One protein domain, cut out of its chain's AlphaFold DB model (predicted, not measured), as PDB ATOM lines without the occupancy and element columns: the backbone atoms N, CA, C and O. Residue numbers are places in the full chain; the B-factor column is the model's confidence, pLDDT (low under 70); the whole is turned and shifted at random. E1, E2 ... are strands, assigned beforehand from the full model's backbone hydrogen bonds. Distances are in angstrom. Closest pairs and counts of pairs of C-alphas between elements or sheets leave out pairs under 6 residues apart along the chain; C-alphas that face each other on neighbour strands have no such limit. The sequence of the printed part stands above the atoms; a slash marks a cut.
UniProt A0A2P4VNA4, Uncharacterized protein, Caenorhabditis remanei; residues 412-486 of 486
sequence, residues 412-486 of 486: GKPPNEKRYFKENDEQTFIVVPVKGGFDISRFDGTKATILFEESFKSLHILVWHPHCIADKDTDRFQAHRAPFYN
ATOM      1  N   GLY A 412      21.910 100.650  -5.809       51.84
ATOM      2  CA  GLY A 412      23.054 101.266  -5.110       51.84
ATOM      3  C   GLY A 412      22.689 102.505  -4.270       51.84
ATOM      4  O   GLY A 412      23.560 103.208  -3.765       51.84
ATOM      5  N   LYS A 413      21.393 102.814  -4.148       54.47
ATOM      6  CA  LYS A 413      20.855 104.041  -3.581       54.47
ATOM      7  C   LYS A 413      20.070 103.638  -2.358       54.47
ATOM      8  O   LYS A 413      18.882 103.329  -2.450       54.47
ATOM      9  N   PRO A 414      20.732 103.629  -1.201       55.25
ATOM     10  CA  PRO A 414      20.024 103.367   0.025       55.25
ATOM     11  C   PRO A 414      18.897 104.395   0.245       55.25
ATOM     12  O   PRO A 414      18.923 105.481  -0.346       55.25
ATOM     13  N   PRO A 415      17.886 104.067   1.072       56.03
ATOM     14  CA  PRO A 415      16.714 104.912   1.287       56.03
ATOM     15  C   PRO A 415      17.094 106.377   1.547       56.03
ATOM     16  O   PRO A 415      18.064 106.662   2.237       56.03
ATOM     17  N   ASN A 416      16.304 107.329   1.037       59.81
ATOM     18  CA  ASN A 416      16.531 108.781   1.186       59.81
ATOM     19  C   ASN A 416      16.426 109.298   2.643       59.81
ATOM     20  O   ASN A 416      16.232 110.495   2.878       59.81
ATOM     21  N   GLU A 417      16.526 108.414   3.632       69.44
ATOM     22  CA  GLU A 417      16.501 108.760   5.035       69.44
ATOM     23  C   GLU A 417      17.786 109.504   5.401       69.44
ATOM     24  O   GLU A 417      18.909 109.027   5.213       69.44
ATOM     25  N   LYS A 418      17.607 110.727   5.898       79.31
ATOM     26  CA  LYS A 418      18.695 111.571   6.370       79.31
ATOM     27  C   LYS A 418      18.747 111.494   7.893       79.31
ATOM     28  O   LYS A 418      17.867 112.039   8.557       79.31
ATOM     29  N   ARG A 419      19.793 110.865   8.424       86.00
ATOM     30  CA  ARG A 419      20.086 110.732   9.862       86.00
ATOM     31  C   ARG A 419      21.329 111.547  10.224       86.00
ATOM     32  O   ARG A 419      22.016 112.050   9.336       86.00
ATOM     33  N   TYR A 420      21.607 111.721  11.512       86.88
ATOM     34  CA  TYR A 420      22.751 112.504  11.987       86.88
ATOM     35  C   TYR A 420      23.566 111.687  12.987       86.88
ATOM     36  O   TYR A 420      23.037 111.269  14.018       86.88
ATOM     37  N   PHE A 421      24.836 111.459  12.662       86.56
ATOM     38  CA  PHE A 421      25.761 110.632  13.433       86.56
ATOM     39  C   PHE A 421      26.823 111.506  14.106       86.56
ATOM     40  O   PHE A 421      27.367 112.410  13.470       86.56
ATOM     41  N   LYS A 422      27.099 111.255  15.387       86.75
ATOM     42  CA  LYS A 422      28.185 111.886  16.144       86.75
ATOM     43  C   LYS A 422      29.451 111.069  15.950       86.75
ATOM     44  O   LYS A 422      29.575 109.977  16.500       86.75
ATOM     45  N   GLU A 423      30.374 111.615  15.180       80.50
ATOM     46  CA  GLU A 423      31.704 111.058  14.976       80.50
ATOM     47  C   GLU A 423      32.669 111.716  15.965       80.50
ATOM     48  O   GLU A 423      32.660 112.939  16.126       80.50
ATOM     49  N   ASN A 424      33.430 110.901  16.692       72.25
ATOM     50  CA  ASN A 424      34.281 111.367  17.780       72.25
ATOM     51  C   ASN A 424      35.683 111.664  17.238       72.25
ATOM     52  O   ASN A 424      36.350 110.756  16.751       72.25
ATOM     53  N   ASP A 425      36.126 112.911  17.354       61.03
ATOM     54  CA  ASP A 425      37.477 113.349  17.008       61.03
ATOM     55  C   ASP A 425      38.159 113.793  18.303       61.03
ATOM     56  O   ASP A 425      37.849 114.880  18.779       61.03
ATOM     57  N   GLU A 426      38.965 112.893  18.894       58.81
ATOM     58  CA  GLU A 426      39.820 112.887  20.114       58.81
ATOM     59  C   GLU A 426      39.515 113.823  21.324       58.81
ATOM     60  O   GLU A 426      39.886 113.500  22.452       58.81
ATOM     61  N   GLN A 427      38.834 114.960  21.163       61.50
ATOM     62  CA  GLN A 427      38.431 115.945  22.178       61.50
ATOM     63  C   GLN A 427      37.030 116.573  21.935       61.50
ATOM     64  O   GLN A 427      36.468 117.207  22.838       61.50
ATOM     65  N   THR A 428      36.440 116.408  20.746       67.88
ATOM     66  CA  THR A 428      35.119 116.934  20.343       67.88
ATOM     67  C   THR A 428      34.386 115.938  19.445       67.88
ATOM     68  O   THR A 428      35.004 115.035  18.903       67.88
ATOM     69  N   PHE A 429      33.079 116.101  19.247       71.19
ATOM     70  CA  PHE A 429      32.363 115.333  18.227       71.19
ATOM     71  C   PHE A 429      31.866 116.245  17.106       71.19
ATOM     72  O   PHE A 429      31.438 117.382  17.348       71.19
ATOM     73  N   ILE A 430      31.895 115.732  15.880       79.75
ATOM     74  CA  ILE A 430      31.256 116.354  14.723       79.75
ATOM     75  C   ILE A 430      29.944 115.633  14.422       79.75
ATOM     76  O   ILE A 430      29.822 114.423  14.593       79.75
ATOM     77  N   VAL A 431      28.933 116.390  13.994       82.88
ATOM     78  CA  VAL A 431      27.645 115.829  13.573       82.88
ATOM     79  C   VAL A 431      27.635 115.711  12.057       82.88
ATOM     80  O   VAL A 431      27.543 116.719  11.351       82.88
ATOM     81  N   VAL A 432      27.698 114.479  11.560       84.19
ATOM     82  CA  VAL A 432      27.741 114.171  10.130       84.19
ATOM     83  C   VAL A 432      26.349 113.748   9.650       84.19
ATOM     84  O   VAL A 432      25.719 112.876  10.257       84.19
ATOM     85  N   PRO A 433      25.811 114.359   8.576       84.81
ATOM     86  CA  PRO A 433      24.571 113.896   7.974       84.81
ATOM     87  C   PRO A 433      24.808 112.586   7.214       84.81
ATOM     88  O   PRO A 433      25.462 112.574   6.176       84.81
ATOM     89  N   VAL A 434      24.195 111.509   7.687       84.00
ATOM     90  CA  VAL A 434      24.182 110.201   7.030       84.00
ATOM     91  C   VAL A 434      22.990 110.158   6.088       84.00
ATOM     92  O   VAL A 434      21.853 110.377   6.513       84.00
ATOM     93  N   LYS A 435      23.235 109.915   4.802       80.19
ATOM     94  CA  LYS A 435      22.176 109.745   3.802       80.19
ATOM     95  C   LYS A 435      22.170 108.297   3.341       80.19
ATOM     96  O   LYS A 435      23.150 107.832   2.770       80.19
ATOM     97  N   GLY A 436      21.061 107.617   3.604       78.56
ATOM     98  CA  GLY A 436      20.889 106.211   3.286       78.56
ATOM     99  C   GLY A 436      21.712 105.256   4.150       78.56
ATOM    100  O   GLY A 436      21.593 105.276   5.376       78.56
ATOM    101  N   GLY A 437      22.469 104.385   3.489       81.38
ATOM    102  CA  GLY A 437      22.914 103.069   3.944       81.38
ATOM    103  C   GLY A 437      21.813 102.008   4.112       81.38
ATOM    104  O   GLY A 437      20.617 102.293   4.021       81.38
ATOM    105  N   PHE A 438      22.242 100.773   4.364       83.44
ATOM    106  CA  PHE A 438      21.383  99.637   4.699       83.44
ATOM    107  C   PHE A 438      21.479  99.349   6.187       83.44
ATOM    108  O   PHE A 438      22.575  99.228   6.732       83.44
ATOM    109  N   ASP A 439      20.333  99.273   6.852       88.44
ATOM    110  CA  ASP A 439      20.298  98.973   8.274       88.44
ATOM    111  C   ASP A 439      20.492  97.478   8.517       88.44
ATOM    112  O   ASP A 439      19.889  96.649   7.839       88.44
ATOM    113  N   ILE A 440      21.317  97.161   9.509       89.94
ATOM    114  CA  ILE A 440      21.604  95.805   9.962       89.94
ATOM    115  C   ILE A 440      21.353  95.683  11.466       89.94
ATOM    116  O   ILE A 440      21.548  96.639  12.233       89.94
ATOM    117  N   SER A 441      20.979  94.484  11.892       88.75
ATOM    118  CA  SER A 441      20.921  94.095  13.297       88.75
ATOM    119  C   SER A 441      22.235  93.424  13.699       88.75
ATOM    120  O   SER A 441      22.624  92.395  13.148       88.75
ATOM    121  N   ARG A 442      22.951  94.014  14.660       88.94
ATOM    122  CA  ARG A 442      24.190  93.431  15.192       88.94
ATOM    123  C   ARG A 442      23.886  92.428  16.297       88.94
ATOM    124  O   ARG A 442      22.909  92.570  17.029       88.94
ATOM    125  N   PHE A 443      24.791  91.473  16.479       86.25
ATOM    126  CA  PHE A 443      24.736  90.484  17.560       86.25
ATOM    127  C   PHE A 443      24.627  91.091  18.970       86.25
ATOM    128  O   PHE A 443      24.000  90.509  19.849       86.25
ATOM    129  N   ASP A 444      25.198  92.276  19.199       85.94
ATOM    130  CA  ASP A 444      25.121  92.986  20.487       85.94
ATOM    131  C   ASP A 444      23.765  93.686  20.735       85.94
ATOM    132  O   ASP A 444      23.599  94.386  21.735       85.94
ATOM    133  N   GLY A 445      22.793  93.510  19.830       85.00
ATOM    134  CA  GLY A 445      21.468  94.125  19.887       85.00
ATOM    135  C   GLY A 445      21.442  95.588  19.445       85.00
ATOM    136  O   GLY A 445      20.386  96.223  19.493       85.00
ATOM    137  N   THR A 446      22.577  96.150  19.019       89.56
ATOM    138  CA  THR A 446      22.628  97.518  18.499       89.56
ATOM    139  C   THR A 446      22.327  97.553  17.009       89.56
ATOM    140  O   THR A 446      22.683  96.665  16.233       89.56
ATOM    141  N   LYS A 447      21.652  98.620  16.587       89.75
ATOM    142  CA  LYS A 447      21.411  98.885  15.174       89.75
ATOM    143  C   LYS A 447      22.678  99.458  14.552       89.75
ATOM    144  O   LYS A 447      23.275 100.378  15.114       89.75
ATOM    145  N   ALA A 448      23.048  98.977  13.374       91.44
ATOM    146  CA  ALA A 448      24.081  99.609  12.567       91.44
ATOM    147  C   ALA A 448      23.597  99.879  11.147       91.44
ATOM    148  O   ALA A 448      22.561  99.377  10.723       91.44
ATOM    149  N   THR A 449      24.341 100.712  10.432       89.38
ATOM    150  CA  THR A 449      24.097 101.018   9.029       89.38
ATOM    151  C   THR A 449      25.369 100.794   8.238       89.38
ATOM    152  O   THR A 449      26.417 101.328   8.600       89.38
ATOM    153  N   ILE A 450      25.255 100.039   7.153       87.12
ATOM    154  CA  ILE A 450      26.318  99.817   6.182       87.12
ATOM    155  C   ILE A 450      26.183 100.830   5.047       87.12
ATOM    156  O   ILE A 450      25.100 101.010   4.484       87.12
ATOM    157  N   LEU A 451      27.289 101.480   4.706       82.19
ATOM    158  CA  LEU A 451      27.422 102.386   3.574       82.19
ATOM    159  C   LEU A 451      28.533 101.866   2.662       82.19
ATOM    160  O   LEU A 451      29.636 101.583   3.125       82.19
ATOM    161  N   PHE A 452      28.238 101.784   1.369       76.00
ATOM    162  CA  PHE A 452      29.221 101.466   0.342       76.00
ATOM    163  C   PHE A 452      29.698 102.767  -0.300       76.00
ATOM    164  O   PHE A 452      28.870 103.592  -0.701       76.00
ATOM    165  N   GLU A 453      31.013 102.968  -0.395       69.81
ATOM    166  CA  GLU A 453      31.544 104.012  -1.275       69.81
ATOM    167  C   GLU A 453      31.352 103.616  -2.746       69.81
ATOM    168  O   GLU A 453      31.202 102.437  -3.084       69.81
ATOM    169  N   GLU A 454      31.342 104.614  -3.639       61.16
ATOM    170  CA  GLU A 454      31.289 104.369  -5.082       61.16
ATOM    171  C   GLU A 454      32.378 103.352  -5.455       61.16
ATOM    172  O   GLU A 454      33.537 103.529  -5.084       61.16
ATOM    173  N   SER A 455      31.999 102.287  -6.171       60.03
ATOM    174  CA  SER A 455      32.826 101.127  -6.560       60.03
ATOM    175  C   SER A 455      33.112 100.036  -5.511       60.03
ATOM    176  O   SER A 455      33.962  99.196  -5.778       60.03
ATOM    177  N   PHE A 456      32.414  99.991  -4.364       64.50
ATOM    178  CA  PHE A 456      32.580  98.936  -3.333       64.50
ATOM    179  C   PHE A 456      34.012  98.798  -2.772       64.50
ATOM    180  O   PHE A 456      34.316  97.841  -2.066       64.50
ATOM    181  N   LYS A 457      34.892  99.774  -3.031       65.94
ATOM    182  CA  LYS A 457      36.296  99.768  -2.585       65.94
ATOM    183  C   LYS A 457      36.460  99.940  -1.079       65.94
ATOM    184  O   LYS A 457      37.514  99.627  -0.537       65.94
ATOM    185  N   SER A 458      35.446 100.479  -0.411       70.00
ATOM    186  CA  SER A 458      35.435 100.624   1.035       70.00
ATOM    187  C   SER A 458      34.016 100.471   1.583       70.00
ATOM    188  O   SER A 458      33.011 100.774   0.923       70.00
ATOM    189  N   LEU A 459      33.957  99.960   2.811       78.81
ATOM    190  CA  LEU A 459      32.745  99.680   3.561       78.81
ATOM    191  C   LEU A 459      32.783 100.488   4.856       78.81
ATOM    192  O   LEU A 459      33.670 100.290   5.686       78.81
ATOM    193  N   HIS A 460      31.799 101.358   5.062       84.00
ATOM    194  CA  HIS A 460      31.644 102.083   6.323       84.00
ATOM    195  C   HIS A 460      30.507 101.477   7.135       84.00
ATOM    196  O   HIS A 460      29.400 101.288   6.627       84.00
ATOM    197  N   ILE A 461      30.762 101.208   8.415       88.44
ATOM    198  CA  ILE A 461      29.758 100.697   9.353       88.44
ATOM    199  C   ILE A 461      29.543 101.734  10.452       88.44
ATOM    200  O   ILE A 461      30.429 102.004  11.258       88.44
ATOM    201  N   LEU A 462      28.335 102.287  10.510       88.75
ATOM    202  CA  LEU A 462      27.920 103.244  11.533       88.75
ATOM    203  C   LEU A 462      27.102 102.528  12.605       88.75
ATOM    204  O   LEU A 462      26.019 102.028  12.313       88.75
ATOM    205  N   VAL A 463      27.594 102.486  13.845       91.69
ATOM    206  CA  VAL A 463      26.911 101.819  14.968       91.69
ATOM    207  C   VAL A 463      26.144 102.841  15.807       91.69
ATOM    208  O   VAL A 463      26.728 103.733  16.421       91.69
ATOM    209  N   TRP A 464      24.819 102.719  15.855       89.69
ATOM    210  CA  TRP A 464      23.926 103.722  16.440       89.69
ATOM    211  C   TRP A 464      23.718 103.523  17.942       89.69
ATOM    212  O   TRP A 464      22.618 103.213  18.404       89.69
ATOM    213  N   HIS A 465      24.764 103.734  18.737       88.25
ATOM    214  CA  HIS A 465      24.587 103.848  20.185       88.25
ATOM    215  C   HIS A 465      23.808 105.125  20.552       88.25
ATOM    216  O   HIS A 465      23.902 106.123  19.835       88.25
ATOM    217  N   PRO A 466      23.113 105.169  21.707       87.38
ATOM    218  CA  PRO A 466      22.377 106.363  22.137       87.38
ATOM    219  C   PRO A 466      23.213 107.652  22.160       87.38
ATOM    220  O   PRO A 466      22.693 108.727  21.884       87.38
ATOM    221  N   HIS A 467      24.516 107.553  22.449       84.62
ATOM    222  CA  HIS A 467      25.437 108.694  22.462       84.62
ATOM    223  C   HIS A 467      25.979 109.079  21.073       84.62
ATOM    224  O   HIS A 467      26.558 110.153  20.945       84.62
ATOM    225  N   CYS A 468      25.778 108.245  20.047       86.31
ATOM    226  CA  CYS A 468      26.146 108.518  18.653       86.31
ATOM    227  C   CYS A 468      25.016 109.206  17.867       86.31
ATOM    228  O   CYS A 468      25.241 109.703  16.767       86.31
ATOM    229  N   ILE A 469      23.795 109.240  18.407       86.75
ATOM    230  CA  ILE A 469      22.631 109.849  17.752       86.75
ATOM    231  C   ILE A 469      22.620 111.360  18.036       86.75
ATOM    232  O   ILE A 469      22.785 111.798  19.181       86.75
ATOM    233  N   ALA A 470      22.434 112.165  16.987       82.75
ATOM    234  CA  ALA A 470      22.304 113.619  17.072       82.75
ATOM    235  C   ALA A 470      20.951 114.111  16.548       82.75
ATOM    236  O   ALA A 470      20.409 113.571  15.583       82.75
ATOM    237  N   ASP A 471      20.483 115.221  17.116       78.56
ATOM    238  CA  ASP A 471      19.406 116.017  16.538       78.56
ATOM    239  C   ASP A 471      19.992 117.137  15.669       78.56
ATOM    240  O   ASP A 471      20.994 117.772  16.007       78.56
ATOM    241  N   LYS A 472      19.344 117.394  14.526       65.81
ATOM    242  CA  LYS A 472      19.768 118.323  13.461       65.81
ATOM    243  C   LYS A 472      20.240 119.709  13.946       65.81
ATOM    244  O   LYS A 472      21.083 120.312  13.278       65.81
ATOM    245  N   ASP A 473      19.688 120.211  15.055       55.38
ATOM    246  CA  ASP A 473      19.728 121.633  15.424       55.38
ATOM    247  C   ASP A 473      20.351 121.959  16.807       55.38
ATOM    248  O   ASP A 473      20.482 123.138  17.131       55.38
ATOM    249  N   THR A 474      20.798 120.986  17.615       53.75
ATOM    250  CA  THR A 474      21.297 121.238  18.998       53.75
ATOM    251  C   THR A 474      22.767 120.897  19.254       53.75
ATOM    252  O   THR A 474      23.332 121.356  20.247       53.75
ATOM    253  N   ASP A 475      23.415 120.164  18.347       54.28
ATOM    254  CA  ASP A 475      24.690 119.484  18.625       54.28
ATOM    255  C   ASP A 475      25.873 119.965  17.760       54.28
ATOM    256  O   ASP A 475      26.865 119.263  17.575       54.28
ATOM    257  N   ARG A 476      25.819 121.198  17.234       49.12
ATOM    258  CA  ARG A 476      26.990 121.803  16.576       49.12
ATOM    259  C   ARG A 476      28.019 122.217  17.633       49.12
ATOM    260  O   ARG A 476      27.885 123.282  18.226       49.12
ATOM    261  N   PHE A 477      29.046 121.384  17.810       51.62
ATOM    262  CA  PHE A 477      30.219 121.602  18.666       51.62
ATOM    263  C   PHE A 477      29.899 121.723  20.163       51.62
ATOM    264  O   PHE A 477      29.892 122.817  20.729       51.62
ATOM    265  N   GLN A 478      29.711 120.591  20.843       51.19
ATOM    266  CA  GLN A 478      29.859 120.550  22.298       51.19
ATOM    267  C   GLN A 478      31.189 119.879  22.651       51.19
ATOM    268  O   GLN A 478      31.406 118.707  22.362       51.19
ATOM    269  N   ALA A 479      32.092 120.639  23.275       46.88
ATOM    270  CA  ALA A 479      33.295 120.080  23.880       46.88
ATOM    271  C   ALA A 479      32.896 119.064  24.957       46.88
ATOM    272  O   ALA A 479      31.970 119.328  25.731       46.88
ATOM    273  N   HIS A 480      33.605 117.934  25.026       45.59
ATOM    274  CA  HIS A 480      33.439 116.939  26.083       45.59
ATOM    275  C   HIS A 480      33.625 117.611  27.456       45.59
ATOM    276  O   HIS A 480      34.735 117.763  27.961       45.59
ATOM    277  N   ARG A 481      32.535 118.037  28.102       42.47
ATOM    278  CA  ARG A 481      32.563 118.397  29.521       42.47
ATOM    279  C   ARG A 481      32.417 117.114  30.320       42.47
ATOM    280  O   ARG A 481      31.321 116.763  30.742       42.47
ATOM    281  N   ALA A 482      33.530 116.421  30.535       35.06
ATOM    282  CA  ALA A 482      33.625 115.529  31.680       35.06
ATOM    283  C   ALA A 482      33.537 116.398  32.953       35.06
ATOM    284  O   ALA A 482      34.335 117.329  33.098       35.06
ATOM    285  N   PRO A 483      32.581 116.169  33.871       41.25
ATOM    286  CA  PRO A 483      32.638 116.805  35.173       41.25
ATOM    287  C   PRO A 483      33.749 116.116  35.967       41.25
ATOM    288  O   PRO A 483      33.574 115.010  36.472       41.25
ATOM    289  N   PHE A 484      34.903 116.773  36.068       38.75
ATOM    290  CA  PHE A 484      35.850 116.485  37.136       38.75
ATOM    291  C   PHE A 484      35.141 116.764  38.468       38.75
ATOM    292  O   PHE A 484      34.889 117.919  38.811       38.75
ATOM    293  N   TYR A 485      34.787 115.707  39.197       35.38
ATOM    294  CA  TYR A 485      34.538 115.798  40.631       35.38
ATOM    295  C   TYR A 485      35.881 115.588  41.341       35.38
ATOM    296  O   TYR A 485      36.514 114.549  41.156       35.38
ATOM    297  N   ASN A 486      36.309 116.611  42.088       36.78
ATOM    298  CA  ASN A 486      37.367 116.524  43.101       36.78
ATOM    299  C   ASN A 486      36.884 115.757  44.329       36.78
ATOM    300  O   ASN A 486      35.690 115.924  44.677       36.78
TER     301      ASN A 486
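Overview. This is residues 412 to 486 of the 486 residues of an uncharacterized protein of Caenorhabditis remanei (UniProt A0A2P4VNA4). A two-stranded hairpin, E1 and E2, and a small three-stranded sheet, E3, E4 and E5, stand loosely on opposite sides of the body with E1 and E5 crossed. From the sheet a tail without named elements, residues 464 to 486, runs back past the hairpin and trails away to the chain's last residue. The printed part has 75 residues with no named helix and five named strands, in the order E1 E2 E3 E4 E5; the class is all strand, though only 31 residues are in named elements. Both sheets are antiparallel, the larger in the order E3 - E4 - E5. The whole is loose, with a radius of gyration of the C-alphas of 14.5 A, and elongated, spanning 51 by 28 by 22 A.

Along the chain. Find C-alpha 418 at (18.695, 111.571, 6.370); from there E1, residues 418 to 425, runs 21.7 A. E2, residues 428 to 435, runs 22.2 A. Next come E3, residues 438 to 441, 10.2 A, and E4, residues 447 to 452, 17.0 A. E5, residues 459 to 463, runs 13.0 A to C-alpha 463 at (26.911, 101.819, 14.968).

Arrangement. Look first at the hairpin E1 and E2, antiparallel at 152 degrees, where N 421 and O 432 are 2.9 A apart, within hydrogen-bond range. E2 and E3 are apart. E3, E4 and E5 form a meander, each strand the antiparallel neighbour of the one before; N 440 and O 448 are 2.8 A apart, N 449 and O 462 2.8 A, both within hydrogen-bond range. The closest C-alphas of E1 and E5, those of Phe 421 and Leu 462, are 7.9 A apart.

Size, cuts and confidence. The two farthest C-alphas, those of Gly 412 and Asn 486, are 52.6 A apart. The printed part has no cut, and no link between strands is long. The model's pLDDT is under 70 in 30 residues, among them 472 to 486.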